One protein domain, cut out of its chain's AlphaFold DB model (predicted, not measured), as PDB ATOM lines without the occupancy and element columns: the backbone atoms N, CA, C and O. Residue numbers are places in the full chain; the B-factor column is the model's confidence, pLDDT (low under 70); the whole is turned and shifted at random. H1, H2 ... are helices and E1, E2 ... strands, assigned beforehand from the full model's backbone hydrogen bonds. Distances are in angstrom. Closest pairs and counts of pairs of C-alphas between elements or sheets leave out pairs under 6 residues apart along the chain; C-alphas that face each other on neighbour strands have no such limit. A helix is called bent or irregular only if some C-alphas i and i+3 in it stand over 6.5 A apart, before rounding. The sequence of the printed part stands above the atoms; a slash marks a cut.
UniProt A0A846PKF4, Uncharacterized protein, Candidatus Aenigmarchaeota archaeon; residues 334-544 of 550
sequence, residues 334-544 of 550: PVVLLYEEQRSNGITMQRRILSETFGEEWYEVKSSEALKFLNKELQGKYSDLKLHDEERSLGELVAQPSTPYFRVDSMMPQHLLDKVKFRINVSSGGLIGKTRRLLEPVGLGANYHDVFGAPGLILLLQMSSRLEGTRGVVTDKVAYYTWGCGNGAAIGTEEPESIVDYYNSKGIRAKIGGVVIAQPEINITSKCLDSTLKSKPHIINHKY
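AT A GLANCE: This is residues 334 to 544 of the 550 residues of an uncharacterized protein of Candidatus Aenigmarchaeota archaeon (UniProt A0A846PKF4). At one end of the body a strongly twisted sheet of seven strands curls round H6, and at the other end H1, H2 and H3 cluster around H7. H9 packs over E1 on the sheet's face opposite H6, leaving E3, E6 and E7 uncovered by it, and H8 and H10 lie between the sheet and the cluster. The printed part has 211 residues, with named elements in the order E1 H1 H2 H3 H4 H5 E2 H6 E3 H7 H8 E4 H9 E5 E6 H10 E7, ten helices and seven strands; the class is mixed, helices and strands. The mixed sheet runs E2 E4 E1 E5 E3 E6 E7. The whole is compact, with a radius of gyration of the C-alphas of 17.5 A, and only just elongated, spanning 52 by 34 by 29 A.

IN THESE COORDINATES: Find C-alpha 334 at (-22.550, -41.076, 34.140), where E1, residues 334 to 339, begins. Then come H1, 347 to 358, 15.8 A long; H2, 367 to 377; H3, 394 to 398; H4, 405 to 410; H5, 414 to 417; and E2, 420 to 425. H6, 430 to 442, runs 19.6 A from C-alpha 430 at (-28.103, -26.129, 23.031); it is irregular, but only just: C-alphas 438 and 441 are 6.8 A apart. Read on through E3, 445 to 448; H7, 456 to 464; H8, 476 to 482; E4, 487 to 493; H9, 496 to 505; E5, 510 to 517, 20.8 A long; E6, 521 to 525; H10, 529 to 532; and E7, 539 to 543, ending at C-alpha 543, (-13.223, -29.538, 20.562).

HOW THE PARTS SIT: In the sheet E1 is antiparallel to E4 (N 336 to O 491, 2.8 A) and to E5 (N 337 to O 511, 2.8 A). E3 and E6 are parallel, with N 448 and O 523 2.8 A apart; E7, an edge strand, is antiparallel to E6, with N 522 and O 542 2.8 A apart. E4, H9 and E5 form a split strand-helix-strand unit, two strands running the same way with E1 between them, its crossover right-handed. H9 is on the sheet at a height of 7.8 A, on the opposite face from H6; H4 and H5 are each close to H9 but not clearly touching. H8 only grazes the sheet and touches H6 at residues 430 to 433, closest C-alphas Gly 430 and Tyr 481, 4.4 A. The hub H7 touches H2 at a shallow tilt of 27 degrees, the same way, closest C-alphas Leu 374 and Met 463, 6.7 A. It touches H1 at a steep tilt of 58 degrees, closest C-alphas Thr 357 and Ser 464, 6.1 A, and only just touches H3 and H10, with 3 pairs of C-alphas within 8 A each. Every O i to N i+4 pair is within hydrogen-bond range in H1, H2, H3, H4, H7, H8 and H9, against 7 of 9 in H6; H5 and H10 are too short for such a pair.

THE WHOLE: The two C-alphas farthest apart, those of His 415 and Gly 469, are 54.3 A apart. The printed part has no cut. The long links are H2 to H3, with 16 residues, and H7 to H8, with 11. Mean pLDDT of the printed part is 95.5, and no printed residue is under 70.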
ATOM      1  N   PRO A 334     -21.409 -40.887  35.027       98.62
ATOM      2  CA  PRO A 334     -22.550 -41.076  34.140       98.62
ATOM      3  C   PRO A 334     -23.412 -39.819  34.025       98.62
ATOM      4  O   PRO A 334     -23.584 -39.071  34.989       98.62
ATOM      5  N   VAL A 335     -23.988 -39.609  32.839       98.69
ATOM      6  CA  VAL A 335     -24.874 -38.476  32.553       98.69
ATOM      7  C   VAL A 335     -26.257 -38.971  32.143       98.69
ATOM      8  O   VAL A 335     -26.430 -39.582  31.083       98.69
ATOM      9  N   VAL A 336     -27.250 -38.659  32.970       98.81
ATOM     10  CA  VAL A 336     -28.672 -38.875  32.695       98.81
ATOM     11  C   VAL A 336     -29.210 -37.698  31.890       98.81
ATOM     12  O   VAL A 336     -28.981 -36.544  32.240       98.81
ATOM     13  N   LEU A 337     -29.929 -37.974  30.806       98.81
ATOM     14  CA  LEU A 337     -30.615 -36.985  29.981       98.81
ATOM     15  C   LEU A 337     -32.109 -37.013  30.286       98.81
ATOM     16  O   LEU A 337     -32.685 -38.094  30.426       98.81
ATOM     17  N   LEU A 338     -32.740 -35.838  30.312       98.69
ATOM     18  CA  LEU A 338     -34.194 -35.697  30.407       98.69
ATOM     19  C   LEU A 338     -34.761 -35.215  29.072       98.69
ATOM     20  O   LEU A 338     -34.207 -34.310  28.433       98.69
ATOM     21  N   TYR A 339     -35.859 -35.835  28.648       98.38
ATOM     22  CA  TYR A 339     -36.481 -35.534  27.368       98.38
ATOM     23  C   TYR A 339     -37.163 -34.170  27.365       98.38
ATOM     24  O   TYR A 339     -37.821 -33.802  28.336       98.38
ATOM     25  N   GLU A 340     -37.063 -33.470  26.238       97.50
ATOM     26  CA  GLU A 340     -37.775 -32.225  25.978       97.50
ATOM     27  C   GLU A 340     -38.219 -32.148  24.528       97.50
ATOM     28  O   GLU A 340     -37.422 -32.375  23.615       97.50
ATOM     29  N   GLU A 341     -39.474 -31.777  24.317       96.19
ATOM     30  CA  GLU A 341     -40.007 -31.623  22.970       96.19
ATOM     31  C   GLU A 341     -39.655 -30.252  22.380       96.19
ATOM     32  O   GLU A 341     -39.196 -30.158  21.240       96.19
ATOM     33  N   GLN A 342     -39.833 -29.189  23.163       95.62
ATOM     34  CA  GLN A 342     -39.595 -27.814  22.741       95.62
ATOM     35  C   GLN A 342     -39.342 -26.937  23.968       95.62
ATOM     36  O   GLN A 342     -40.012 -27.064  24.985       95.62
ATOM     37  N   ARG A 343     -38.386 -26.009  23.855       94.75
ATOM     38  CA  ARG A 343     -38.134 -24.966  24.867       94.75
ATOM     39  C   ARG A 343     -38.406 -23.576  24.309       94.75
ATOM     40  O   ARG A 343     -38.983 -23.424  23.238       94.75
ATOM     41  N   SER A 344     -37.951 -22.552  25.017       94.88
ATOM     42  CA  SER A 344     -38.073 -21.140  24.637       94.88
ATOM     43  C   SER A 344     -36.875 -20.591  23.854       94.88
ATOM     44  O   SER A 344     -36.748 -19.384  23.658       94.88
ATOM     45  N   ASN A 345     -35.961 -21.448  23.382       93.69
ATOM     46  CA  ASN A 345     -34.716 -21.017  22.738       93.69
ATOM     47  C   ASN A 345     -34.715 -21.243  21.224       93.69
ATOM     48  O   ASN A 345     -35.302 -22.187  20.704       93.69
ATOM     49  N   GLY A 346     -34.030 -20.352  20.501       95.31
ATOM     50  CA  GLY A 346     -33.918 -20.418  19.042       95.31
ATOM     51  C   GLY A 346     -35.210 -20.085  18.287       95.31
ATOM     52  O   GLY A 346     -35.235 -20.218  17.069       95.31
ATOM     53  N   ILE A 347     -36.260 -19.612  18.967       95.94
ATOM     54  CA  ILE A 347     -37.582 -19.360  18.370       95.94
ATOM     55  C   ILE A 347     -37.528 -18.345  17.228       95.94
ATOM     56  O   ILE A 347     -38.190 -18.521  16.211       95.94
ATOM     57  N   THR A 348     -36.682 -17.318  17.330       94.12
ATOM     58  CA  THR A 348     -36.481 -16.346  16.244       94.12
ATOM     59  C   THR A 348     -35.986 -17.025  14.965       94.12
ATOM     60  O   THR A 348     -36.456 -16.710  13.874       94.12
ATOM     61  N   MET A 349     -35.072 -17.991  15.095       95.25
ATOM     62  CA  MET A 349     -34.573 -18.774  13.968       95.25
ATOM     63  C   MET A 349     -35.645 -19.727  13.433       95.25
ATOM     64  O   MET A 349     -35.788 -19.829  12.219       95.25
ATOM     65  N   GLN A 350     -36.423 -20.366  14.317       97.69
ATOM     66  CA  GLN A 350     -37.540 -21.228  13.917       97.69
ATOM     67  C   GLN A 350     -38.558 -20.444  13.082       97.69
ATOM     68  O   GLN A 350     -38.834 -20.815  11.948       97.69
ATOM     69  N   ARG A 351     -39.032 -19.304  13.598       96.81
ATOM     70  CA  ARG A 351     -39.984 -18.421  12.909       96.81
ATOM     71  C   ARG A 351     -39.487 -18.003  11.533       96.81
ATOM     72  O   ARG A 351     -40.246 -18.100  10.585       96.81
ATOM     73  N   ARG A 352     -38.219 -17.585  11.428       96.31
ATOM     74  CA  ARG A 352     -37.616 -17.184  10.150       96.31
ATOM     75  C   ARG A 352     -37.586 -18.334   9.143       96.31
ATOM     76  O   ARG A 352     -37.995 -18.149   8.009       96.31
ATOM     77  N   ILE A 353     -37.099 -19.510   9.549       97.62
ATOM     78  CA  ILE A 353     -37.023 -20.679   8.656       97.62
ATOM     79  C   ILE A 353     -38.423 -21.062   8.170       97.62
ATOM     80  O   ILE A 353     -38.619 -21.317   6.984       97.62
ATOM     81  N   LEU A 354     -39.398 -21.087   9.082       98.00
ATOM     82  CA  LEU A 354     -40.769 -21.463   8.761       98.00
ATOM     83  C   LEU A 354     -41.461 -20.415   7.884       98.00
ATOM     84  O   LEU A 354     -42.123 -20.809   6.931       98.00
ATOM     85  N   SER A 355     -41.247 -19.118   8.117       97.44
ATOM     86  CA  SER A 355     -41.806 -18.059   7.266       97.44
ATOM     87  C   SER A 355     -41.188 -18.044   5.868       97.44
ATOM     88  O   SER A 355     -41.906 -17.904   4.885       97.44
ATOM     89  N   GLU A 356     -39.868 -18.243   5.758       97.00
ATOM     90  CA  GLU A 356     -39.175 -18.367   4.465       97.00
ATOM     91  C   GLU A 356     -39.659 -19.595   3.673       97.00
ATOM     92  O   GLU A 356     -39.651 -19.572   2.446       97.00
ATOM     93  N   THR A 357     -40.097 -20.653   4.362       97.69
ATOM     94  CA  THR A 357     -40.507 -21.914   3.725       97.69
ATOM     95  C   THR A 357     -41.999 -21.978   3.398       97.69
ATOM     96  O   THR A 357     -42.377 -22.473   2.341       97.69
ATOM     97  N   PHE A 358     -42.850 -21.525   4.317       97.69
ATOM     98  CA  PHE A 358     -44.300 -21.734   4.273       97.69
ATOM     99  C   PHE A 358     -45.103 -20.421   4.221       97.69
ATOM    100  O   PHE A 358     -46.330 -20.464   4.201       97.69
ATOM    101  N   GLY A 359     -44.439 -19.261   4.183       97.50
ATOM    102  CA  GLY A 359     -45.074 -17.940   4.192       97.50
ATOM    103  C   GLY A 359     -45.420 -17.427   5.596       97.50
ATOM    104  O   GLY A 359     -45.155 -18.079   6.602       97.50
ATOM    105  N   GLU A 360     -46.008 -16.232   5.682       96.81
ATOM    106  CA  GLU A 360     -46.287 -15.547   6.961       96.81
ATOM    107  C   GLU A 360     -47.241 -16.328   7.885       96.81
ATOM    108  O   GLU A 360     -47.071 -16.323   9.105       96.81
ATOM    109  N   GLU A 361     -48.178 -17.077   7.301       97.56
ATOM    110  CA  GLU A 361     -49.180 -17.891   8.005       97.56
ATOM    111  C   GLU A 361     -48.684 -19.325   8.290       97.56
ATOM    112  O   GLU A 361     -49.469 -20.247   8.512       97.56
ATOM    113  N   TRP A 362     -47.361 -19.546   8.313       98.31
ATOM    114  CA  TRP A 362     -46.747 -20.861   8.563       98.31
ATOM    115  C   TRP A 362     -47.264 -21.553   9.834       98.31
ATOM    116  O   TRP A 362     -47.230 -22.778   9.932       98.31
ATOM    117  N   TYR A 363     -47.716 -20.785  10.829       97.88
ATOM    118  CA  TYR A 363     -48.187 -21.300  12.114       97.88
ATOM    119  C   TYR A 363     -49.502 -22.083  12.010       97.88
ATOM    120  O   TYR A 363     -49.814 -22.844  12.929       97.88
ATOM    121  N   GLU A 364     -50.240 -21.947  10.906       97.94
ATOM    122  CA  GLU A 364     -51.469 -22.698  10.627       97.94
ATOM    123  C   GLU A 364     -51.206 -24.033   9.917       97.94
ATOM    124  O   GLU A 364     -51.999 -24.968  10.044       97.94
ATOM    125  N   VAL A 365     -50.063 -24.159   9.232       98.19
ATOM    126  CA  VAL A 365     -49.704 -25.340   8.432       98.19
ATOM    127  C   VAL A 365     -49.645 -26.582   9.314       98.19
ATOM    128  O   VAL A 365     -48.976 -26.583  10.353       98.19
ATOM    129  N   LYS A 366     -50.314 -27.668   8.910       98.00
ATOM    130  CA  LYS A 366     -50.245 -28.935   9.648       98.00
ATOM    131  C   LYS A 366     -48.891 -29.603   9.443       98.00
ATOM    132  O   LYS A 366     -48.323 -29.598   8.355       98.00
ATOM    133  N   SER A 367     -48.363 -30.229  10.490       96.75
ATOM    134  CA  SER A 367     -47.076 -30.942  10.436       96.75
ATOM    135  C   SER A 367     -47.035 -32.044   9.369       96.75
ATOM    136  O   SER A 367     -45.997 -32.244   8.738       96.75
ATOM    137  N   SER A 368     -48.163 -32.716   9.115       95.44
ATOM    138  CA  SER A 368     -48.293 -33.725   8.058       95.44
ATOM    139  C   SER A 368     -48.200 -33.106   6.651       95.44
ATOM    140  O   SER A 368     -47.545 -33.659   5.765       95.44
ATOM    141  N   GLU A 369     -48.804 -31.933   6.448       96.81
ATOM    142  CA  GLU A 369     -48.750 -31.156   5.206       96.81
ATOM    143  C   GLU A 369     -47.349 -30.599   4.968       96.81
ATOM    144  O   GLU A 369     -46.809 -30.756   3.872       96.81
ATOM    145  N   ALA A 370     -46.724 -30.043   6.010       97.25
ATOM    146  CA  ALA A 370     -45.342 -29.585   5.973       97.25
ATOM    147  C   ALA A 370     -44.395 -30.718   5.555       97.25
ATOM    148  O   ALA A 370     -43.577 -30.537   4.656       97.25
ATOM    149  N   LEU A 371     -44.542 -31.913   6.140       96.19
ATOM    150  CA  LEU A 371     -43.735 -33.076   5.767       96.19
ATOM    151  C   LEU A 371     -43.954 -33.487   4.308       96.19
ATOM    152  O   LEU A 371     -42.983 -33.736   3.594       96.19
ATOM    153  N   LYS A 372     -45.212 -33.560   3.852       96.00
ATOM    154  CA  LYS A 372     -45.549 -33.896   2.457       96.00
ATOM    155  C   LYS A 372     -44.934 -32.896   1.480       96.00
ATOM    156  O   LYS A 372     -44.325 -33.315   0.496       96.00
ATOM    157  N   PHE A 373     -45.062 -31.600   1.766       97.19
ATOM    158  CA  PHE A 373     -44.464 -30.529   0.976       97.19
ATOM    159  C   PHE A 373     -42.941 -30.669   0.919       97.19
ATOM    160  O   PHE A 373     -42.380 -30.800  -0.164       97.19
ATOM    161  N   LEU A 374     -42.275 -30.739   2.075       97.12
ATOM    162  CA  LEU A 374     -40.817 -30.840   2.133       97.12
ATOM    163  C   LEU A 374     -40.302 -32.117   1.466       97.12
ATOM    164  O   LEU A 374     -39.277 -32.077   0.798       97.12
ATOM    165  N   ASN A 375     -41.004 -33.243   1.597       95.62
ATOM    166  CA  ASN A 375     -40.633 -34.469   0.897       95.62
ATOM    167  C   ASN A 375     -40.760 -34.323  -0.615       95.62
ATOM    168  O   ASN A 375     -39.885 -34.800  -1.327       95.62
ATOM    169  N   LYS A 376     -41.795 -33.651  -1.122       96.75
ATOM    170  CA  LYS A 376     -41.910 -33.373  -2.556       96.75
ATOM    171  C   LYS A 376     -40.744 -32.510  -3.047       96.75
ATOM    172  O   LYS A 376     -40.064 -32.902  -3.994       96.75
ATOM    173  N   GLU A 377     -40.477 -31.390  -2.377       96.94
ATOM    174  CA  GLU A 377     -39.414 -30.450  -2.766       96.94
ATOM    175  C   GLU A 377     -38.006 -31.053  -2.615       96.94
ATOM    176  O   GLU A 377     -37.101 -30.766  -3.396       96.94
ATOM    177  N   LEU A 378     -37.823 -31.963  -1.656       95.12
ATOM    178  CA  LEU A 378     -36.565 -32.673  -1.403       95.12
ATOM    179  C   LEU A 378     -36.528 -34.065  -2.058       95.12
ATOM    180  O   LEU A 378     -35.775 -34.932  -1.613       95.12
ATOM    181  N   GLN A 379     -37.325 -34.283  -3.113       96.12
ATOM    182  CA  GLN A 379     -37.298 -35.477  -3.973       96.12
ATOM    183  C   GLN A 379     -37.449 -36.810  -3.213       96.12
ATOM    184  O   GLN A 379     -36.797 -37.805  -3.518       96.12
ATOM    185  N   GLY A 380     -38.291 -36.830  -2.184       90.38
ATOM    186  CA  GLY A 380     -38.609 -38.009  -1.380       90.38
ATOM    187  C   GLY A 380     -37.494 -38.457  -0.436       90.38
ATOM    188  O   GLY A 380     -37.633 -39.496   0.199       90.38
ATOM    189  N   LYS A 381     -36.411 -37.683  -0.292       90.19
ATOM    190  CA  LYS A 381     -35.216 -38.073   0.476       90.19
ATOM    191  C   LYS A 381     -35.492 -38.449   1.942       90.19
ATOM    192  O   LYS A 381     -34.678 -39.137   2.552       90.19
ATOM    193  N   TYR A 382     -36.608 -37.990   2.504       89.56
ATOM    194  CA  TYR A 382     -36.970 -38.169   3.908       89.56
ATOM    195  C   TYR A 382     -38.382 -38.758   4.093       89.56
ATOM    196  O   TYR A 382     -39.039 -38.493   5.101       89.56
ATOM    197  N   SER A 383     -38.863 -39.552   3.127       87.19
ATOM    198  CA  SER A 383     -40.216 -40.139   3.141       87.19
ATOM    199  C   SER A 383     -40.529 -40.966   4.388       87.19
ATOM    200  O   SER A 383     -41.683 -41.026   4.803       87.19
ATOM    201  N   ASP A 384     -39.504 -41.561   4.998       87.56
ATOM    202  CA  ASP A 384     -39.653 -42.517   6.101       87.56
ATOM    203  C   ASP A 384     -39.561 -41.858   7.488       87.56
ATOM    204  O   ASP A 384     -39.600 -42.543   8.516       87.56
ATOM    205  N   LEU A 385     -39.428 -40.526   7.552       88.44
ATOM    206  CA  LEU A 385     -39.404 -39.811   8.825       88.44
ATOM    207  C   LEU A 385     -40.769 -39.868   9.510       88.44
ATOM    208  O   LEU A 385     -41.783 -39.414   8.980       88.44
ATOM    209  N   LYS A 386     -40.766 -40.346  10.754       87.19
ATOM    210  CA  LYS A 386     -41.896 -40.222  11.674       87.19
ATOM    211  C   LYS A 386     -41.698 -38.973  12.520       87.19
ATOM    212  O   LYS A 386     -40.673 -38.846  13.185       87.19
ATOM    213  N   LEU A 387     -42.654 -38.048  12.469       87.62
ATOM    214  CA  LEU A 387     -42.564 -36.788  13.207       87.62
ATOM    215  C   LEU A 387     -43.167 -36.909  14.602       87.62
ATOM    216  O   LEU A 387     -42.452 -36.771  15.588       87.62
ATOM    217  N   HIS A 388     -44.474 -37.150  14.658       81.94
ATOM    218  CA  HIS A 388     -45.285 -37.209  15.871       81.94
ATOM    219  C   HIS A 388     -46.461 -38.152  15.628       81.94
ATOM    220  O   HIS A 388     -46.876 -38.314  14.480       81.94
ATOM    221  N   ASP A 389     -47.001 -38.732  16.696       84.62
ATOM    222  CA  ASP A 389     -48.187 -39.595  16.602       84.62
ATOM    223  C   ASP A 389     -49.469 -38.776  16.369       84.62
ATOM    224  O   ASP A 389     -50.393 -39.237  15.702       84.62
ATOM    225  N   GLU A 390     -49.503 -37.535  16.867       91.06
ATOM    226  CA  GLU A 390     -50.647 -36.626  16.764       91.06
ATOM    227  C   GLU A 390     -50.391 -35.471  15.787       91.06
ATOM    228  O   GLU A 390     -49.326 -34.838  15.789       91.06
ATOM    229  N   GLU A 391     -51.405 -35.153  14.980       94.69
ATOM    230  CA  GLU A 391     -51.365 -34.022  14.060       94.69
ATOM    231  C   GLU A 391     -51.531 -32.689  14.803       94.69
ATOM    232  O   GLU A 391     -52.557 -32.405  15.415       94.69
ATOM    233  N   ARG A 392     -50.513 -31.835  14.684       96.12
ATOM    234  CA  ARG A 392     -50.480 -30.462  15.210       96.12
ATOM    235  C   ARG A 392     -50.061 -29.486  14.114       96.12
ATOM    236  O   ARG A 392     -49.356 -29.886  13.178       96.12
ATOM    237  N   SER A 393     -50.473 -28.223  14.216       97.88
ATOM    238  CA  SER A 393     -49.912 -27.157  13.381       97.88
ATOM    239  C   SER A 393     -48.465 -26.852  13.777       97.88
ATOM    240  O   SER A 393     -48.034 -27.133  14.898       97.88
ATOM    241  N   LEU A 394     -47.690 -26.254  12.871       98.06
ATOM    242  CA  LEU A 394     -46.318 -25.842  13.178       98.06
ATOM    243  C   LEU A 394     -46.279 -24.810  14.309       98.06
ATOM    244  O   LEU A 394     -45.378 -24.853  15.146       98.06
ATOM    245  N   GLY A 395     -47.269 -23.917  14.375       97.81
ATOM    246  CA  GLY A 395     -47.402 -22.963  15.472       97.81
ATOM    247  C   GLY A 395     -47.626 -23.655  16.816       97.81
ATOM    248  O   GLY A 395     -46.988 -23.291  17.799       97.81
ATOM    249  N   GLU A 396     -48.475 -24.686  16.858       97.00
ATOM    250  CA  GLU A 396     -48.723 -25.475  18.071       97.00
ATOM    251  C   GLU A 396     -47.473 -26.230  18.529       97.00
ATOM    252  O   GLU A 396     -47.195 -26.269  19.724       97.00
ATOM    253  N   LEU A 397     -46.692 -26.778  17.592       97.00
ATOM    254  CA  LEU A 397     -45.411 -27.419  17.897       97.00
ATOM    255  C   LEU A 397     -44.397 -26.424  18.476       97.00
ATOM    256  O   LEU A 397     -43.712 -26.734  19.447       97.00
ATOM    257  N   VAL A 398     -44.291 -25.225  17.895       97.50
ATOM    258  CA  VAL A 398     -43.376 -24.181  18.384       97.50
ATOM    259  C   VAL A 398     -43.825 -23.646  19.745       97.50
ATOM    260  O   VAL A 398     -42.971 -23.339  20.577       97.50
ATOM    261  N   ALA A 399     -45.138 -23.548  19.976       96.62
ATOM    262  CA  ALA A 399     -45.746 -23.091  21.223       96.62
ATOM    263  C   ALA A 399     -45.810 -24.175  22.316       96.62
ATOM    264  O   ALA A 399     -46.225 -23.869  23.424       96.62
ATOM    265  N   GLN A 400     -45.393 -25.417  22.056       95.81
ATOM    266  CA  GLN A 400     -45.371 -26.485  23.062       95.81
ATOM    267  C   GLN A 400     -44.639 -26.021  24.341       95.81
ATOM    268  O   GLN A 400     -43.494 -25.580  24.220       95.81
ATOM    269  N   PRO A 401     -45.249 -26.080  25.544       95.56
ATOM    270  CA  PRO A 401     -44.642 -25.569  26.776       95.56
ATOM    271  C   PRO A 401     -43.337 -26.296  27.120       95.56
ATOM    272  O   PRO A 401     -43.240 -27.510  26.955       95.56
ATOM    273  N   SER A 402     -42.371 -25.556  27.663       96.69
ATOM    274  CA  SER A 402     -41.140 -26.112  28.232       96.69
ATOM    275  C   SER A 402     -41.468 -27.015  29.419       96.69
ATOM    276  O   SER A 402     -42.315 -26.675  30.249       96.69
ATOM    277  N   THR A 403     -40.768 -28.140  29.541       96.88
ATOM    278  CA  THR A 403     -40.936 -29.062  30.669       96.88
ATOM    279  C   THR A 403     -40.371 -28.430  31.952       96.88
ATOM    280  O   THR A 403     -39.191 -28.082  31.963       96.88
ATOM    281  N   PRO A 404     -41.156 -28.277  33.038       95.31
ATOM    282  CA  PRO A 404     -40.698 -27.659  34.285       95.31
ATOM    283  C   PRO A 404     -39.946 -28.675  35.162       95.31
ATOM    284  O   PRO A 404     -40.504 -29.227  36.114       95.31
ATOM    285  N   TYR A 405     -38.681 -28.966  34.842       96.81
ATOM    286  CA  TYR A 405     -37.901 -29.972  35.581       96.81
ATOM    287  C   TYR A 405     -37.734 -29.613  37.055       96.81
ATOM    288  O   TYR A 405     -37.787 -30.507  37.900       96.81
ATOM    289  N   PHE A 406     -37.626 -28.319  37.372       94.62
ATOM    290  CA  PHE A 406     -37.477 -27.829  38.738       94.62
ATOM    291  C   PHE A 406     -38.521 -28.403  39.699       94.62
ATOM    292  O   PHE A 406     -38.231 -28.595  40.875       94.62
ATOM    293  N   ARG A 407     -39.740 -28.690  39.219       92.00
ATOM    294  CA  ARG A 407     -40.813 -29.246  40.046       92.00
ATOM    295  C   ARG A 407     -40.419 -30.618  40.581       92.00
ATOM    296  O   ARG A 407     -40.609 -30.908  41.758       92.00
ATOM    297  N   VAL A 408     -39.864 -31.460  39.713       93.75
ATOM    298  CA  VAL A 408     -39.405 -32.806  40.072       93.75
ATOM    299  C   VAL A 408     -38.118 -32.739  40.891       93.75
ATOM    300  O   VAL A 408     -37.983 -33.495  41.856       93.75
ATOM    301  N   ASP A 409     -37.230 -31.796  40.567       92.88
ATOM    302  CA  ASP A 409     -35.973 -31.552  41.282       92.88
ATOM    303  C   ASP A 409     -36.254 -31.135  42.740       92.88
ATOM    304  O   ASP A 409     -35.695 -31.712  43.671       92.88
ATOM    305  N   SER A 410     -37.200 -30.213  42.970       88.94
ATOM    306  CA  SER A 410     -37.608 -29.739  44.304       88.94
ATOM    307  C   SER A 410     -38.176 -30.819  45.218       88.94
ATOM    308  O   SER A 410     -38.077 -30.697  46.442       88.94
ATOM    309  N   MET A 411     -38.749 -31.871  44.630       89.56
ATOM    310  CA  MET A 411     -39.346 -33.006  45.337       89.56
ATOM    311  C   MET A 411     -38.388 -34.197  45.485       89.56
ATOM    312  O   MET A 411     -38.776 -35.220  46.056       89.56
ATOM    313  N   MET A 412     -37.164 -34.096  44.956       92.75
ATOM    314  CA  MET A 412     -36.204 -35.195  44.972       92.75
ATOM    315  C   MET A 412     -35.815 -35.553  46.416       92.75
ATOM    316  O   MET A 412     -35.432 -34.666  47.184       92.75
ATOM    317  N   PRO A 413     -35.888 -36.839  46.812       92.19
ATOM    318  CA  PRO A 413     -35.404 -37.277  48.114       92.19
ATOM    319  C   PRO A 413     -33.930 -36.915  48.318       92.19
ATOM    320  O   PRO A 413     -33.118 -37.105  47.413       92.19
ATOM    321  N   GLN A 414     -33.573 -36.471  49.527       88.81
ATOM    322  CA  GLN A 414     -32.217 -35.993  49.829       88.81
ATOM    323  C   GLN A 414     -31.130 -37.014  49.458       88.81
ATOM    324  O   GLN A 414     -30.146 -36.646  48.833       88.81
ATOM    325  N   HIS A 415     -31.347 -38.302  49.745       94.06
ATOM    326  CA  HIS A 415     -30.365 -39.351  49.442       94.06
ATOM    327  C   HIS A 415     -30.059 -39.509  47.942       94.06
ATOM    328  O   HIS A 415     -28.968 -39.959  47.614       94.06
ATOM    329  N   LEU A 416     -30.992 -39.157  47.042       95.06
ATOM    330  CA  LEU A 416     -30.746 -39.118  45.595       95.06
ATOM    331  C   LEU A 416     -30.074 -37.807  45.191       95.06
ATOM    332  O   LEU A 416     -29.148 -37.801  44.385       95.06
ATOM    333  N   LEU A 417     -30.526 -36.699  45.774       92.50
ATOM    334  CA  LEU A 417     -29.974 -35.373  45.524       92.50
ATOM    335  C   LEU A 417     -28.483 -35.291  45.901       92.50
ATOM    336  O   LEU A 417     -27.707 -34.697  45.161       92.50
ATOM    337  N   ASP A 418     -28.063 -35.972  46.971       92.25
ATOM    338  CA  ASP A 418     -26.660 -36.097  47.405       92.25
ATOM    339  C   ASP A 418     -25.755 -36.817  46.377       92.25
ATOM    340  O   ASP A 418     -24.522 -36.734  46.427       92.25
ATOM    341  N   LYS A 419     -26.359 -37.545  45.430       95.69
ATOM    342  CA  LYS A 419     -25.659 -38.254  44.347       95.69
ATOM    343  C   LYS A 419     -25.494 -37.400  43.100       95.69
ATOM    344  O   LYS A 419     -24.656 -37.728  42.259       95.69
ATOM    345  N   VAL A 420     -26.238 -36.300  42.985       95.69
ATOM    346  CA  VAL A 420     -26.173 -35.381  41.846       95.69
ATOM    347  C   VAL A 420     -24.930 -34.504  41.956       95.69
ATOM    348  O   VAL A 420     -24.830 -33.630  42.804       95.69
ATOM    349  N   LYS A 421     -23.975 -34.687  41.045       95.62
ATOM    350  CA  LYS A 421     -22.730 -33.904  41.018       95.62
ATOM    351  C   LYS A 421     -22.832 -32.653  40.176       95.62
ATOM    352  O   LYS A 421     -22.159 -31.670  40.465       95.62
ATOM    353  N   PHE A 422     -23.663 -32.666  39.140       95.56
ATOM    354  CA  PHE A 422     -23.980 -31.464  38.383       95.56
ATOM    355  C   PHE A 422     -25.335 -31.570  37.696       95.56
ATOM    356  O   PHE A 422     -25.840 -32.657  37.413       95.56
ATOM    357  N   ARG A 423     -25.865 -30.405  37.334       94.94
ATOM    358  CA  ARG A 423     -27.086 -30.239  36.556       94.94
ATOM    359  C   ARG A 423     -26.796 -29.289  35.395       94.94
ATOM    360  O   ARG A 423     -26.072 -28.312  35.547       94.94
ATOM    361  N   ILE A 424     -27.332 -29.575  34.213       95.62
ATOM    362  CA  ILE A 424     -27.242 -28.717  33.026       95.62
ATOM    363  C   ILE A 424     -28.647 -28.513  32.485       95.62
ATOM    364  O   ILE A 424     -29.291 -29.482  32.093       95.62
ATOM    365  N   ASN A 425     -29.100 -27.265  32.385       95.50
ATOM    366  CA  ASN A 425     -30.303 -26.935  31.621       95.50
ATOM    367  C   ASN A 425     -29.932 -26.610  30.190       95.50
ATOM    368  O   ASN A 425     -29.147 -25.694  29.921       95.50
ATOM    369  N   VAL A 426     -30.517 -27.362  29.270       96.50
ATOM    370  CA  VAL A 426     -30.278 -27.214  27.845       96.50
ATOM    371  C   VAL A 426     -31.188 -26.112  27.308       96.50
ATOM    372  O   VAL A 426     -32.303 -26.364  26.861       96.50
ATOM    373  N   SER A 427     -30.708 -24.872  27.405       94.00
ATOM    374  CA  SER A 427     -31.370 -23.679  26.861       94.00
ATOM    375  C   SER A 427     -30.587 -23.081  25.679       94.00
ATOM    376  O   SER A 427     -30.124 -23.818  24.807       94.00
ATOM    377  N   SER A 428     -30.400 -21.756  25.615       88.31
ATOM    378  CA  SER A 428     -29.617 -21.109  24.550       88.31
ATOM    379  C   SER A 428     -28.163 -21.600  24.539       88.31
ATOM    380  O   SER A 428     -27.504 -21.643  25.584       88.31
ATOM    381  N   GLY A 429     -27.664 -21.965  23.357       91.75
ATOM    382  CA  GLY A 429     -26.397 -22.679  23.181       91.75
ATOM    383  C   GLY A 429     -26.561 -24.196  23.042       91.75
ATOM    384  O   GLY A 429     -25.576 -24.877  22.748       91.75
ATOM    385  N   GLY A 430     -27.781 -24.718  23.213       95.94
ATOM    386  CA  GLY A 430     -28.103 -26.129  23.031       95.94
ATOM    387  C   GLY A 430     -27.292 -27.052  23.941       95.94
ATOM    388  O   GLY A 430     -26.655 -26.615  24.907       95.94
ATOM    389  N   LEU A 431     -27.323 -28.354  23.648       97.25
ATOM    390  CA  LEU A 431     -26.629 -29.352  24.467       97.25
ATOM    391  C   LEU A 431     -25.113 -29.109  24.460       97.25
ATOM    392  O   LEU A 431     -24.469 -29.204  25.506       97.25
ATOM    393  N   ILE A 432     -24.549 -28.723  23.309       97.06
ATOM    394  CA  ILE A 432     -23.106 -28.488  23.168       97.06
ATOM    395  C   ILE A 432     -22.671 -27.273  23.991       97.06
ATOM    396  O   ILE A 432     -21.770 -27.372  24.820       97.06
ATOM    397  N   GLY A 433     -23.295 -26.114  23.784       94.25
ATOM    398  CA  GLY A 433     -22.876 -24.869  24.425       94.25
ATOM    399  C   GLY A 433     -23.052 -24.897  25.940       94.25
ATOM    400  O   GLY A 433     -22.189 -24.398  26.664       94.25
ATOM    401  N   LYS A 434     -24.133 -25.515  26.431       94.81
ATOM    402  CA  LYS A 434     -24.393 -25.626  27.872       94.81
ATOM    403  C   LYS A 434     -23.477 -26.627  28.564       94.81
ATOM    404  O   LYS A 434     -22.960 -26.310  29.629       94.81
ATOM    405  N   THR A 435     -23.199 -27.767  27.930       96.38
ATOM    406  CA  THR A 435     -22.194 -28.716  28.434       96.38
ATOM    407  C   THR A 435     -20.812 -28.078  28.471       96.38
ATOM    408  O   THR A 435     -20.130 -28.154  29.489       96.38
ATOM    409  N   ARG A 436     -20.426 -27.379  27.394       95.00
ATOM    410  CA  ARG A 436     -19.129 -26.699  27.310       95.00
ATOM    411  C   ARG A 436     -18.958 -25.726  28.465       95.00
ATOM    412  O   ARG A 436     -17.939 -25.762  29.136       95.00
ATOM    413  N   ARG A 437     -19.970 -24.890  28.723       89.44
ATOM    414  CA  ARG A 437     -19.921 -23.883  29.790       89.44
ATOM    415  C   ARG A 437     -19.610 -24.482  31.164       89.44
ATOM    416  O   ARG A 437     -18.969 -23.803  31.953       89.44
ATOM    417  N   LEU A 438     -20.066 -25.704  31.434       92.06
ATOM    418  CA  LEU A 438     -19.809 -26.394  32.695       92.06
ATOM    419  C   LEU A 438     -18.445 -27.101  32.716       92.06
ATOM    420  O   LEU A 438     -17.738 -27.022  33.713       92.06
ATOM    421  N   LEU A 439     -18.087 -27.816  31.644       94.56
ATOM    422  CA  LEU A 439     -16.956 -28.756  31.667       94.56
ATOM    423  C   LEU A 439     -15.636 -28.173  31.137       94.56
ATOM    424  O   LEU A 439     -14.568 -28.554  31.612       94.56
ATOM    425  N   GLU A 440     -15.684 -27.223  30.198       93.25
ATOM    426  CA  GLU A 440     -14.491 -26.558  29.639       93.25
ATOM    427  C   GLU A 440     -13.574 -25.955  30.710       93.25
ATOM    428  O   GLU A 440     -12.359 -26.146  30.614       93.25
ATOM    429  N   PRO A 441     -14.084 -25.281  31.753       89.69
ATOM    430  CA  PRO A 441     -13.205 -24.603  32.703       89.69
ATOM    431  C   PRO A 441     -12.485 -25.552  33.666       89.69
ATOM    432  O   PRO A 441     -11.461 -25.169  34.222       89.69
ATOM    433  N   VAL A 442     -12.977 -26.785  33.819       91.38
ATOM    434  CA  VAL A 442     -12.302 -27.861  34.565       91.38
ATOM    435  C   VAL A 442     -11.508 -28.800  33.645       91.38
ATOM    436  O   VAL A 442     -11.005 -29.825  34.091       91.38
ATOM    437  N   GLY A 443     -11.385 -28.460  32.355       93.81
ATOM    438  CA  GLY A 443     -10.619 -29.234  31.377       93.81
ATOM    439  C   GLY A 443     -11.258 -30.565  30.974       93.81
ATOM    440  O   GLY A 443     -10.567 -31.410  30.417       93.81
ATOM    441  N   LEU A 444     -12.555 -30.758  31.235       96.38
ATOM    442  CA  LEU A 444     -13.271 -32.010  30.973       96.38
ATOM    443  C   LEU A 444     -14.209 -31.901  29.770       96.38
ATOM    444  O   LEU A 444     -14.653 -30.820  29.382       96.38
ATOM    445  N   GLY A 445     -14.567 -33.042  29.199       97.56
ATOM    446  CA  GLY A 445     -15.529 -33.162  28.109       97.56
ATOM    447  C   GLY A 445     -16.715 -34.046  28.447       97.56
ATOM    448  O   GLY A 445     -16.835 -34.574  29.551       97.56
ATOM    449  N   ALA A 446     -17.575 -34.267  27.455       98.56
ATOM    450  CA  ALA A 446     -18.654 -35.244  27.560       98.56
ATOM    451  C   ALA A 446     -18.797 -36.061  26.277       98.56
ATOM    452  O   ALA A 446     -18.695 -35.530  25.169       98.56
ATOM    453  N   ASN A 447     -19.100 -37.348  26.429       98.62
ATOM    454  CA  ASN A 447     -19.490 -38.226  25.334       98.62
ATOM    455  C   ASN A 447     -20.956 -38.652  25.478       98.62
ATOM    456  O   ASN A 447     -21.277 -39.567  26.238       98.62
ATOM    457  N   TYR A 448     -21.834 -37.998  24.722       98.56
ATOM    458  CA  TYR A 448     -23.252 -38.318  24.615       98.56
ATOM    459  C   TYR A 448     -23.482 -39.365  23.520       98.56
ATOM    460  O   TYR A 448     -23.643 -39.047  22.338       98.56
ATOM    461  N   HIS A 449     -23.464 -40.634  23.914       98.25
ATOM    462  CA  HIS A 449     -23.547 -41.777  23.007       98.25
ATOM    463  C   HIS A 449     -24.982 -42.275  22.791       98.25
ATOM    464  O   HIS A 449     -25.249 -42.903  21.770       98.25
ATOM    465  N   ASP A 450     -25.917 -41.947  23.690       98.19
ATOM    466  CA  ASP A 450     -27.331 -42.289  23.532       98.19
ATOM    467  C   ASP A 450     -28.260 -41.115  23.881       98.19
ATOM    468  O   ASP A 450     -29.006 -41.127  24.855       98.19
ATOM    469  N   VAL A 451     -28.260 -40.076  23.047       98.44
ATOM    470  CA  VAL A 451     -29.205 -38.948  23.167       98.44
ATOM    471  C   VAL A 451     -30.644 -39.346  22.823       98.44
ATOM    472  O   VAL A 451     -30.894 -40.391  22.204       98.44
ATOM    473  N   PHE A 452     -31.624 -38.534  23.219       98.19
ATOM    474  CA  PHE A 452     -32.982 -38.654  22.680       98.19
ATOM    475  C   PHE A 452     -33.017 -38.319  21.183       98.19
ATOM    476  O   PHE A 452     -32.156 -37.603  20.669       98.19
ATOM    477  N   GLY A 453     -34.007 -38.876  20.479       96.19
ATOM    478  CA  GLY A 453     -34.280 -38.514  19.089       96.19
ATOM    479  C   GLY A 453     -34.739 -37.063  18.982       96.19
ATOM    480  O   GLY A 453     -35.428 -36.568  19.877       96.19
ATOM    481  N   ALA A 454     -34.359 -36.394  17.893       96.88
ATOM    482  CA  ALA A 454     -34.805 -35.033  17.643       96.88
ATOM    483  C   ALA A 454     -36.339 -34.995  17.477       96.88
ATOM    484  O   ALA A 454     -36.880 -35.792  16.709       96.88
ATOM    485  N   PRO A 455     -37.044 -34.075  18.158       96.88
ATOM    486  CA  PRO A 455     -38.477 -33.878  17.977       96.88
ATOM    487  C   PRO A 455     -38.814 -33.551  16.521       96.88
ATOM    488  O   PRO A 455     -38.028 -32.888  15.836       96.88
ATOM    489  N   GLY A 456     -40.007 -33.939  16.063       96.56
ATOM    490  CA  GLY A 456     -40.424 -33.733  14.672       96.56
ATOM    491  C   GLY A 456     -40.316 -32.278  14.195       96.56
ATOM    492  O   GLY A 456     -39.934 -32.039  13.053       96.56
ATOM    493  N   LEU A 457     -40.541 -31.293  15.076       97.69
ATOM    494  CA  LEU A 457     -40.344 -29.873  14.755       97.69
ATOM    495  C   LEU A 457     -38.895 -29.564  14.340       97.69
ATOM    496  O   LEU A 457     -38.672 -28.855  13.364       97.69
ATOM    497  N   ILE A 458     -37.907 -30.106  15.059       97.75
ATOM    498  CA  ILE A 458     -36.487 -29.887  14.755       97.75
ATOM    499  C   ILE A 458     -36.128 -30.514  13.407       97.75
ATOM    500  O   ILE A 458     -35.436 -29.884  12.609       97.75
ATOM    501  N   LEU A 459     -36.648 -31.710  13.117       97.56
ATOM    502  CA  LEU A 459     -36.446 -32.369  11.825       97.56
ATOM    503  C   LEU A 459     -37.048 -31.551  10.675       97.56
ATOM    504  O   LEU A 459     -36.362 -31.307   9.683       97.56
ATOM    505  N   LEU A 460     -38.282 -31.059  10.838       97.69
ATOM    506  CA  LEU A 460     -38.933 -30.180   9.865       97.69
ATOM    507  C   LEU A 460     -38.122 -28.903   9.621       97.69
ATOM    508  O   LEU A 460     -37.883 -28.550   8.473       97.69
ATOM    509  N   LEU A 461     -37.621 -28.251  10.672       98.06
ATOM    510  CA  LEU A 461     -36.773 -27.060  10.545       98.06
ATOM    511  C   LEU A 461     -35.476 -27.344   9.780       98.06
ATOM    512  O   LEU A 461     -35.063 -26.549   8.931       98.06
ATOM    513  N   GLN A 462     -34.831 -28.481  10.054       97.88
ATOM    514  CA  GLN A 462     -33.638 -28.888   9.318       97.88
ATOM    515  C   GLN A 462     -33.954 -29.161   7.844       97.88
ATOM    516  O   GLN A 462     -33.158 -28.756   6.999       97.88
ATOM    517  N   MET A 463     -35.093 -29.790   7.532       97.50
ATOM    518  CA  MET A 463     -35.553 -30.032   6.157       97.50
ATOM    519  C   MET A 463     -35.864 -28.718   5.434       97.50
ATOM    520  O   MET A 463     -35.329 -28.490   4.353       97.50
ATOM    521  N   SER A 464     -36.648 -27.833   6.054       97.75
ATOM    522  CA  SER A 464     -36.966 -26.491   5.555       97.75
ATOM    523  C   SER A 464     -35.703 -25.714   5.186       97.75
ATOM    524  O   SER A 464     -35.599 -25.199   4.080       97.75
ATOM    525  N   SER A 465     -34.676 -25.739   6.043       97.06
ATOM    526  CA  SER A 465     -33.391 -25.068   5.777       97.06
ATOM    527  C   SER A 465     -32.568 -25.634   4.604       97.06
ATOM    528  O   SER A 465     -31.471 -25.148   4.333       97.06
ATOM    529  N   ARG A 466     -33.029 -26.712   3.948       96.44
ATOM    530  CA  ARG A 466     -32.406 -27.269   2.732       96.44
ATOM    531  C   ARG A 466     -33.004 -26.714   1.447       96.44
ATOM    532  O   ARG A 466     -32.422 -26.956   0.394       96.44
ATOM    533  N   LEU A 467     -34.145 -26.033   1.518       96.19
ATOM    534  CA  LEU A 467     -34.776 -25.452   0.341       96.19
ATOM    535  C   LEU A 467     -33.990 -24.240  -0.155       96.19
ATOM    536  O   LEU A 467     -33.413 -23.478   0.630       96.19
ATOM    537  N   GLU A 468     -34.001 -24.053  -1.471       91.94
ATOM    538  CA  GLU A 468     -33.467 -22.851  -2.098       91.94
ATOM    539  C   GLU A 468     -34.227 -21.609  -1.600       91.94
ATOM    540  O   GLU A 468     -35.435 -21.648  -1.384       91.94
ATOM    541  N   GLY A 469     -33.507 -20.510  -1.366       85.44
ATOM    542  CA  GLY A 469     -34.079 -19.270  -0.830       85.44
ATOM    543  C   GLY A 469     -34.098 -19.166   0.700       85.44
ATOM    544  O   GLY A 469     -34.238 -18.057   1.214       85.44
ATOM    545  N   THR A 470     -33.867 -20.261   1.438       90.06
ATOM    546  CA  THR A 470     -33.706 -20.192   2.901       90.06
ATOM    547  C   THR A 470     -32.306 -19.730   3.302       90.06
ATOM    548  O   THR A 470     -31.294 -20.066   2.676       90.06
ATOM    549  N   ARG A 471     -32.217 -18.926   4.368       85.12
ATOM    550  CA  ARG A 471     -30.937 -18.359   4.824       85.12
ATOM    551  C   ARG A 471     -30.141 -19.351   5.670       85.12
ATOM    552  O   ARG A 471     -30.120 -19.269   6.901       85.12
ATOM    553  N   GLY A 472     -29.407 -20.212   4.975       87.12
ATOM    554  CA  GLY A 472     -28.382 -21.079   5.544       87.12
ATOM    555  C   GLY A 472     -28.909 -22.427   6.030       87.12
ATOM    556  O   GLY A 472     -30.021 -22.555   6.533       87.12
ATOM    557  N   VAL A 473     -28.056 -23.442   5.904       94.19
ATOM    558  CA  VAL A 473     -28.396 -24.831   6.221       94.19
ATOM    559  C   VAL A 473     -28.231 -25.115   7.711       94.19
ATOM    560  O   VAL A 473     -27.157 -24.922   8.288       94.19
ATOM    561  N   VAL A 474     -29.266 -25.688   8.322       96.50
ATOM    562  CA  VAL A 474     -29.217 -26.189   9.696       96.50
ATOM    563  C   VAL A 474     -28.718 -27.631   9.702       96.50
ATOM    564  O   VAL A 474     -29.469 -28.599   9.554       96.50
ATOM    565  N   THR A 475     -27.406 -27.776   9.865       96.44
ATOM    566  CA  THR A 475     -26.766 -29.080  10.098       96.44
ATOM    567  C   THR A 475     -27.078 -29.607  11.496       96.44
ATOM    568  O   THR A 475     -27.443 -28.832  12.383       96.44
ATOM    569  N   ASP A 476     -26.861 -30.900  11.736       97.62
ATOM    570  CA  ASP A 476     -27.029 -31.483  13.078       97.62
ATOM    571  C   ASP A 476     -26.213 -30.735  14.145       97.62
ATOM    572  O   ASP A 476     -26.703 -30.457  15.238       97.62
ATOM    573  N   LYS A 477     -24.981 -30.325  13.814       96.44
ATOM    574  CA  LYS A 477     -24.133 -29.538  14.719       96.44
ATOM    575  C   LYS A 477     -24.776 -28.196  15.072       96.44
ATOM    576  O   LYS A 477     -24.794 -27.834  16.242       96.44
ATOM    577  N   VAL A 478     -25.316 -27.473  14.087       96.06
ATOM    578  CA  VAL A 478     -26.027 -26.202  14.328       96.06
ATOM    579  C   VAL A 478     -27.282 -26.436  15.171       96.06
ATOM    580  O   VAL A 478     -27.550 -25.650  16.079       96.06
ATOM    581  N   ALA A 479     -28.002 -27.535  14.936       97.50
ATOM    582  CA  ALA A 479     -29.176 -27.899  15.720       97.50
ATOM    583  C   ALA A 479     -28.817 -28.127  17.199       97.50
ATOM    584  O   ALA A 479     -29.407 -27.484  18.061       97.50
ATOM    585  N   TYR A 480     -27.789 -28.928  17.509       97.88
ATOM    586  CA  TYR A 480     -27.338 -29.166  18.894       97.88
ATOM    587  C   TYR A 480     -26.651 -27.962  19.566       97.88
ATOM    588  O   TYR A 480     -26.448 -27.975  20.783       97.88
ATOM    589  N   TYR A 481     -26.285 -26.931  18.802       95.56
ATOM    590  CA  TYR A 481     -25.832 -25.636  19.327       95.56
ATOM    591  C   TYR A 481     -26.956 -24.634  19.549       95.56
ATOM    592  O   TYR A 481     -26.784 -23.671  20.291       95.56
ATOM    593  N   THR A 482     -28.080 -24.806  18.867       94.62
ATOM    594  CA  THR A 482     -29.195 -23.860  18.941       94.62
ATOM    595  C   THR A 482     -30.267 -24.367  19.899       94.62
ATOM    596  O   THR A 482     -30.803 -23.593  20.692       94.62
ATOM    597  N   TRP A 483     -30.545 -25.669  19.857       97.31
ATOM    598  CA  TRP A 483     -31.634 -26.338  20.561       97.31
ATOM    599  C   TRP A 483     -31.138 -27.562  21.340       97.31
ATOM    600  O   TRP A 483     -30.002 -28.017  21.188       97.31
ATOM    601  N   GLY A 484     -32.019 -28.136  22.162       95.56
ATOM    602  CA  GLY A 484     -31.745 -29.380  22.886       95.56
ATOM    603  C   GLY A 484     -31.900 -30.659  22.061       95.56
ATOM    604  O   GLY A 484     -31.390 -31.705  22.460       95.56
ATOM    605  N   CYS A 485     -32.572 -30.589  20.904       97.69
ATOM    606  CA  CYS A 485     -32.799 -31.723  19.996       97.69
ATOM    607  C   CYS A 485     -33.328 -32.975  20.721       97.69
ATOM    608  O   CYS A 485     -32.797 -34.069  20.545       97.69
ATOM    609  N   GLY A 486     -34.330 -32.800  21.587       97.69
ATOM    610  CA  GLY A 486     -34.899 -33.883  22.393       97.69
ATOM    611  C   GLY A 486     -34.369 -33.943  23.823       97.69
ATOM    612  O   GLY A 486     -34.871 -34.731  24.612       97.69
ATOM    613  N   ASN A 487     -33.357 -33.149  24.176       98.25
ATOM    614  CA  ASN A 487     -32.690 -33.200  25.478       98.25
ATOM    615  C   ASN A 487     -32.823 -31.827  26.148       98.25
ATOM    616  O   ASN A 487     -32.153 -30.885  25.729       98.25
ATOM    617  N   GLY A 488     -33.696 -31.689  27.148       97.69
ATOM    618  CA  GLY A 488     -33.908 -30.414  27.853       97.69
ATOM    619  C   GLY A 488     -32.991 -30.227  29.052       97.69
ATOM    620  O   GLY A 488     -32.744 -29.098  29.484       97.69
ATOM    621  N   ALA A 489     -32.456 -31.325  29.572       98.19
ATOM    622  CA  ALA A 489     -31.636 -31.340  30.765       98.19
ATOM    623  C   ALA A 489     -30.641 -32.505  30.760       98.19
ATOM    624  O   ALA A 489     -30.903 -33.551  30.166       98.19
ATOM    625  N   ALA A 490     -29.512 -32.310  31.444       98.38
ATOM    626  CA  ALA A 490     -28.534 -33.351  31.731       98.38
ATOM    627  C   ALA A 490     -28.120 -33.318  33.211       98.38
ATOM    628  O   ALA A 490     -27.998 -32.240  33.798       98.38
ATOM    629  N   ILE A 491     -27.917 -34.489  33.810       98.38
ATOM    630  CA  ILE A 491     -27.609 -34.679  35.232       98.38
ATOM    631  C   ILE A 491     -26.418 -35.621  35.343       98.38
ATOM    632  O   ILE A 491     -26.511 -36.775  34.931       98.38
ATOM    633  N   GLY A 492     -25.308 -35.141  35.898       98.06
ATOM    634  CA  GLY A 492     -24.183 -35.994  36.273       98.06
ATOM    635  C   GLY A 492     -24.417 -36.574  37.660       98.06
ATOM    636  O   GLY A 492     -24.639 -35.804  38.594       98.06
ATOM    637  N   THR A 493     -24.381 -37.897  37.811       97.94
ATOM    638  CA  THR A 493     -24.731 -38.566  39.079       97.94
ATOM    639  C   THR A 493     -23.963 -39.870  39.284       97.94
ATOM    640  O   THR A 493     -23.606 -40.541  38.320       97.94
ATOM    641  N   GLU A 494     -23.730 -40.230  40.547       97.56
ATOM    642  CA  GLU A 494     -23.151 -41.522  40.950       97.56
ATOM    643  C   GLU A 494     -24.159 -42.682  40.893       97.56
ATOM    644  O   GLU A 494     -23.747 -43.837  40.843       97.56
ATOM    645  N   GLU A 495     -25.464 -42.391  40.891       98.06
ATOM    646  CA  GLU A 495     -26.542 -43.393  40.870       98.06
ATOM    647  C   GLU A 495     -27.500 -43.136  39.693       98.06
ATOM    648  O   GLU A 495     -28.634 -42.679  39.885       98.06
ATOM    649  N   PRO A 496     -27.048 -43.338  38.443       98.50
ATOM    650  CA  PRO A 496     -27.811 -42.943  37.266       98.50
ATOM    651  C   PRO A 496     -29.122 -43.718  37.099       98.50
ATOM    652  O   PRO A 496     -30.106 -43.116  36.676       98.50
ATOM    653  N   GLU A 497     -29.179 -44.998  37.467       98.62
ATOM    654  CA  GLU A 497     -30.398 -45.810  37.395       98.62
ATOM    655  C   GLU A 497     -31.476 -45.278  38.345       98.62
ATOM    656  O   GLU A 497     -32.595 -45.012  37.911       98.62
ATOM    657  N   SER A 498     -31.119 -45.009  39.607       98.56
ATOM    658  CA  SER A 498     -32.033 -44.438  40.605       98.56
ATOM    659  C   SER A 498     -32.605 -43.091  40.154       98.56
ATOM    660  O   SER A 498     -33.789 -42.811  40.343       98.56
ATOM    661  N   ILE A 499     -31.774 -42.248  39.528       98.50
ATOM    662  CA  ILE A 499     -32.212 -40.962  38.977       98.50
ATOM    663  C   ILE A 499     -33.154 -41.171  37.784       98.50
ATOM    664  O   ILE A 499     -34.198 -40.523  37.718       98.50
ATOM    665  N   VAL A 500     -32.833 -42.084  36.861       98.75
ATOM    666  CA  VAL A 500     -33.704 -42.422  35.724       98.75
ATOM    667  C   VAL A 500     -35.074 -42.908  36.204       98.75
ATOM    668  O   VAL A 500     -36.095 -42.382  35.754       98.75
ATOM    669  N   ASP A 501     -35.102 -43.849  37.145       98.56
ATOM    670  CA  ASP A 501     -36.336 -44.394  37.714       98.56
ATOM    671  C   ASP A 501     -37.153 -43.313  38.419       98.56
ATOM    672  O   ASP A 501     -38.369 -43.221  38.226       98.56
ATOM    673  N   TYR A 502     -36.488 -42.432  39.174       98.31
ATOM    674  CA  TYR A 502     -37.142 -41.312  39.838       98.31
ATOM    675  C   TYR A 502     -37.851 -40.392  38.835       98.31
ATOM    676  O   TYR A 502     -39.060 -40.194  38.966       98.31
ATOM    677  N   TYR A 503     -37.168 -39.881  37.803       98.38
ATOM    678  CA  TYR A 503     -37.807 -39.000  36.811       98.38
ATOM    679  C   TYR A 503     -38.912 -39.708  36.022       98.38
ATOM    680  O   TYR A 503     -39.997 -39.142  35.857       98.38
ATOM    681  N   ASN A 504     -38.688 -40.962  35.610       98.31
ATOM    682  CA  ASN A 504     -39.700 -41.748  34.903       98.31
ATOM    683  C   ASN A 504     -40.956 -41.951  35.768       98.31
ATOM    684  O   ASN A 504     -42.070 -41.787  35.270       98.31
ATOM    685  N   SER A 505     -40.800 -42.201  37.076       97.62
ATOM    686  CA  SER A 505     -41.926 -42.309  38.021       97.62
ATOM    687  C   SER A 505     -42.729 -41.009  38.176       97.62
ATOM    688  O   SER A 505     -43.880 -41.036  38.613       97.62
ATOM    689  N   LYS A 506     -42.138 -39.862  37.811       95.88
ATOM    690  CA  LYS A 506     -42.787 -38.542  37.787       95.88
ATOM    691  C   LYS A 506     -43.294 -38.147  36.398       95.88
ATOM    692  O   LYS A 506     -43.703 -37.006  36.208       95.88
ATOM    693  N   GLY A 507     -43.277 -39.071  35.435       96.62
ATOM    694  CA  GLY A 507     -43.749 -38.836  34.069       96.62
ATOM    695  C   GLY A 507     -42.763 -38.067  33.184       96.62
ATOM    696  O   GLY A 507     -43.123 -37.675  32.077       96.62
ATOM    697  N   ILE A 508     -41.522 -37.860  33.634       97.81
ATOM    698  CA  ILE A 508     -40.468 -37.230  32.833       97.81
ATOM    699  C   ILE A 508     -39.580 -38.326  32.264       97.81
ATOM    700  O   ILE A 508     -38.890 -39.019  33.006       97.81
ATOM    701  N   ARG A 509     -39.562 -38.470  30.935       98.38
ATOM    702  CA  ARG A 509     -38.733 -39.497  30.295       98.38
ATOM    703  C   ARG A 509     -37.258 -39.198  30.539       98.38
ATOM    704  O   ARG A 509     -36.758 -38.157  30.103       98.38
ATOM    705  N   ALA A 510     -36.567 -40.139  31.163       98.75
ATOM    706  CA  ALA A 510     -35.151 -40.055  31.472       98.75
ATOM    707  C   ALA A 510     -34.409 -41.301  30.986       98.75
ATOM    708  O   ALA A 510     -34.982 -42.390  30.906       98.75
ATOM    709  N   LYS A 511     -33.126 -41.137  30.654       98.75
ATOM    710  CA  LYS A 511     -32.222 -42.257  30.367       98.75
ATOM    711  C   LYS A 511     -30.763 -41.877  30.562       98.75
ATOM    712  O   LYS A 511     -30.403 -40.706  30.454       98.75
ATOM    713  N   ILE A 512     -29.914 -42.874  30.772       98.81
ATOM    714  CA  ILE A 512     -28.461 -42.706  30.731       98.81
ATOM    715  C   ILE A 512     -28.071 -42.449  29.276       98.81
ATOM    716  O   ILE A 512     -28.312 -43.289  28.415       98.81
ATOM    717  N   GLY A 513     -27.533 -41.266  28.986       98.38
ATOM    718  CA  GLY A 513     -27.273 -40.837  27.609       98.38
ATOM    719  C   GLY A 513     -25.840 -40.400  27.340       98.38
ATOM    720  O   GLY A 513     -25.486 -40.149  26.184       98.38
ATOM    721  N   GLY A 514     -25.007 -40.299  28.377       98.50
ATOM    722  CA  GLY A 514     -23.624 -39.885  28.226       98.50
ATOM    723  C   GLY A 514     -22.734 -40.199  29.419       98.50
ATOM    724  O   GLY A 514     -23.153 -40.818  30.393       98.50
ATOM    725  N   VAL A 515     -21.485 -39.763  29.307       98.69
ATOM    726  CA  VAL A 515     -20.454 -39.900  30.340       98.69
ATOM    727  C   VAL A 515     -19.477 -38.727  30.251       98.69
ATOM    728  O   VAL A 515     -19.196 -38.237  29.152       98.69
ATOM    729  N   VAL A 516     -18.961 -38.267  31.390       98.69
ATOM    730  CA  VAL A 516     -17.876 -37.275  31.440       98.69
ATOM    731  C   VAL A 516     -16.560 -37.917  30.997       98.69
ATOM    732  O   VAL A 516     -16.217 -39.017  31.427       98.69
ATOM    733  N   ILE A 517     -15.799 -37.227  30.148       98.50
ATOM    734  CA  ILE A 517     -14.529 -37.714  29.591       98.50
ATOM    735  C   ILE A 517     -13.373 -36.762  29.910       98.50
ATOM    736  O   ILE A 517     -13.579 -35.578  30.170       98.50
ATOM    737  N   ALA A 518     -12.147 -37.286  29.869       97.38
ATOM    738  CA  ALA A 518     -10.935 -36.515  30.145       97.38
ATOM    739  C   ALA A 518     -10.600 -35.506  29.037       97.38
ATOM    740  O   ALA A 518      -9.953 -34.496  29.286       97.38
ATOM    741  N   GLN A 519     -10.988 -35.798  27.794       97.00
ATOM    742  CA  GLN A 519     -10.673 -34.949  26.655       97.00
ATOM    743  C   GLN A 519     -11.545 -33.688  26.689       97.00
ATOM    744  O   GLN A 519     -12.757 -33.825  26.841       97.00
ATOM    745  N   PRO A 520     -10.984 -32.483  26.478       95.81
ATOM    746  CA  PRO A 520     -11.721 -31.217  26.454       95.81
ATOM    747  C   PRO A 520     -12.522 -31.054  25.148       95.81
ATOM    748  O   PRO A 520     -12.289 -30.164  24.324       95.81
ATOM    749  N   GLU A 521     -13.453 -31.974  24.918       97.12
ATOM    750  CA  GLU A 521     -14.326 -32.001  23.756       97.12
ATOM    751  C   GLU A 521     -15.706 -32.564  24.096       97.12
ATOM    752  O   GLU A 521     -15.909 -33.298  25.061       97.12
ATOM    753  N   ILE A 522     -16.680 -32.216  23.263       98.31
ATOM    754  CA  ILE A 522     -18.033 -32.747  23.344       98.31
ATOM    755  C   ILE A 522     -18.274 -33.613  22.120       98.31
ATOM    756  O   ILE A 522     -18.225 -33.132  20.985       98.31
ATOM    757  N   ASN A 523     -18.558 -34.885  22.377       98.38
ATOM    758  CA  ASN A 523     -18.930 -35.870  21.378       98.38
ATOM    759  C   ASN A 523     -20.426 -36.162  21.501       98.38
ATOM    760  O   ASN A 523     -20.908 -36.464  22.590       98.38
ATOM    761  N   ILE A 524     -21.171 -36.053  20.401       98.50
ATOM    762  CA  ILE A 524     -22.601 -36.384  20.354       98.50
ATOM    763  C   ILE A 524     -22.836 -37.357  19.211       98.50
ATOM    764  O   ILE A 524     -22.584 -37.024  18.053       98.50
ATOM    765  N   THR A 525     -23.370 -38.534  19.522       98.19
ATOM    766  CA  THR A 525     -23.946 -39.419  18.505       98.19
ATOM    767  C   THR A 525     -25.302 -38.854  18.107       98.19
ATOM    768  O   THR A 525     -26.287 -39.011  18.822       98.19
ATOM    769  N   SER A 526     -25.324 -38.117  16.997       97.75
ATOM    770  CA  SER A 526     -26.492 -37.367  16.540       97.75
ATOM    771  C   SER A 526     -27.671 -38.286  16.236       97.75
ATOM    772  O   SER A 526     -27.493 -39.360  15.659       97.75
ATOM    773  N   LYS A 527     -28.874 -37.811  16.580       96.62
ATOM    774  CA  LYS A 527     -30.164 -38.358  16.131       96.62
ATOM    775  C   LYS A 527     -31.017 -37.299  15.415       96.62
ATOM    776  O   LYS A 527     -32.245 -37.370  15.427       96.62
ATOM    777  N   CYS A 528     -30.354 -36.294  14.843       96.69
ATOM    778  CA  CYS A 528     -30.943 -35.243  14.008       96.69
ATOM    779  C   CYS A 528     -30.927 -35.639  12.514       96.69
ATOM    780  O   CYS A 528     -30.516 -36.744  12.155       96.69
ATOM    781  N   LEU A 529     -31.393 -34.757  11.629       95.69
ATOM    782  CA  LEU A 529     -31.655 -35.069  10.220       95.69
ATOM    783  C   LEU A 529     -30.450 -35.617   9.426       95.69
ATOM    784  O   LEU A 529     -30.611 -36.553   8.650       95.69
ATOM    785  N   ASP A 530     -29.237 -35.074   9.579       92.69
ATOM    786  CA  ASP A 530     -28.076 -35.548   8.800       92.69
ATOM    787  C   ASP A 530     -27.643 -36.964   9.210       92.69
ATOM    788  O   ASP A 530     -26.990 -37.669   8.433       92.69
ATOM    789  N   SER A 531     -27.982 -37.377  10.433       92.38
ATOM    790  CA  SER A 531     -27.703 -38.716  10.945       92.38
ATOM    791  C   SER A 531     -28.649 -39.780  10.390       92.38
ATOM    792  O   SER A 531     -28.194 -40.894  10.137       92.38
ATOM    793  N   THR A 532     -29.917 -39.443  10.113       87.19
ATOM    794  CA  THR A 532     -30.914 -40.415   9.615       87.19
ATOM    795  C   THR A 532     -30.593 -40.924   8.210       87.19
ATOM    796  O   THR A 532     -31.036 -41.998   7.821       87.19
ATOM    797  N   LEU A 533     -29.772 -40.186   7.461       83.75
ATOM    798  CA  LEU A 533     -29.335 -40.540   6.111       83.75
ATOM    799  C   LEU A 533     -28.102 -41.450   6.067       83.75
ATOM    800  O   LEU A 533     -27.674 -41.850   4.984       83.75
ATOM    801  N   LYS A 534     -27.458 -41.717   7.208       88.06
ATOM    802  CA  LYS A 534     -26.180 -42.434   7.252       88.06
ATOM    803  C   LYS A 534     -26.382 -43.846   7.781       88.06
ATOM    804  O   LYS A 534     -27.023 -44.059   8.798       88.06
ATOM    805  N   SER A 535     -25.735 -44.810   7.131       87.94
ATOM    806  CA  SER A 535     -25.695 -46.202   7.604       87.94
ATOM    807  C   SER A 535     -24.834 -46.392   8.855       87.94
ATOM    808  O   SER A 535     -24.966 -47.395   9.550       87.94
ATOM    809  N   LYS A 536     -23.934 -45.441   9.145       92.00
ATOM    810  CA  LYS A 536     -23.086 -45.427  10.342       92.00
ATOM    811  C   LYS A 536     -23.497 -44.284  11.274       92.00
ATOM    812  O   LYS A 536     -23.843 -43.213  10.765       92.00
ATOM    813  N   PRO A 537     -23.372 -44.459  12.606       93.31
ATOM    814  CA  PRO A 537     -23.647 -43.400  13.570       93.31
ATOM    815  C   PRO A 537     -22.894 -42.109  13.232       93.31
ATOM    816  O   PRO A 537     -21.680 -42.115  13.010       93.31
ATOM    817  N   HIS A 538     -23.613 -40.986  13.178       95.38
ATOM    818  CA  HIS A 538     -23.003 -39.689  12.917       95.38
ATOM    819  C   HIS A 538     -22.528 -39.049  14.220       95.38
ATOM    820  O   HIS A 538     -23.338 -38.570  15.008       95.38
ATOM    821  N   ILE A 539     -21.213 -39.003  14.426       96.81
ATOM    822  CA  ILE A 539     -20.629 -38.362  15.606       96.81
ATOM    823  C   ILE A 539     -20.305 -36.901  15.291       96.81
ATOM    824  O   ILE A 539     -19.542 -36.598  14.371       96.81
ATOM    825  N   ILE A 540     -20.884 -35.992  16.070       96.94
ATOM    826  CA  ILE A 540     -20.518 -34.579  16.108       96.94
ATOM    827  C   ILE A 540     -19.411 -34.433  17.142       96.94
ATOM    828  O   ILE A 540     -19.625 -34.727  18.313       96.94
ATOM    829  N   ASN A 541     -18.258 -33.934  16.711       96.75
ATOM    830  CA  ASN A 541     -17.153 -33.587  17.593       96.75
ATOM    831  C   ASN A 541     -17.043 -32.056  17.708       96.75
ATOM    832  O   ASN A 541     -16.986 -31.320  16.707       96.75
ATOM    833  N   HIS A 542     -17.048 -31.565  18.944       95.12
ATOM    834  CA  HIS A 542     -16.746 -30.183  19.279       95.12
ATOM    835  C   HIS A 542     -15.587 -30.120  20.268       95.12
ATOM    836  O   HIS A 542     -15.788 -30.207  21.474       95.12
ATOM    837  N   LYS A 543     -14.383 -29.896  19.745       94.06
ATOM    838  CA  LYS A 543     -13.223 -29.538  20.562       94.06
ATOM    839  C   LYS A 543     -13.371 -28.125  21.100       94.06
ATOM    840  O   LYS A 543     -13.801 -27.226  20.363       94.06
ATOM    841  N   TYR A 544     -12.988 -27.930  22.354       88.69
ATOM    842  CA  TYR A 544     -12.802 -26.587  22.886       88.69
ATOM    843  C   TYR A 544     -11.671 -25.906  22.116       88.69
ATOM    844  O   TYR A 544     -10.818 -26.572  21.520       88.69
TER     845      TYR A 544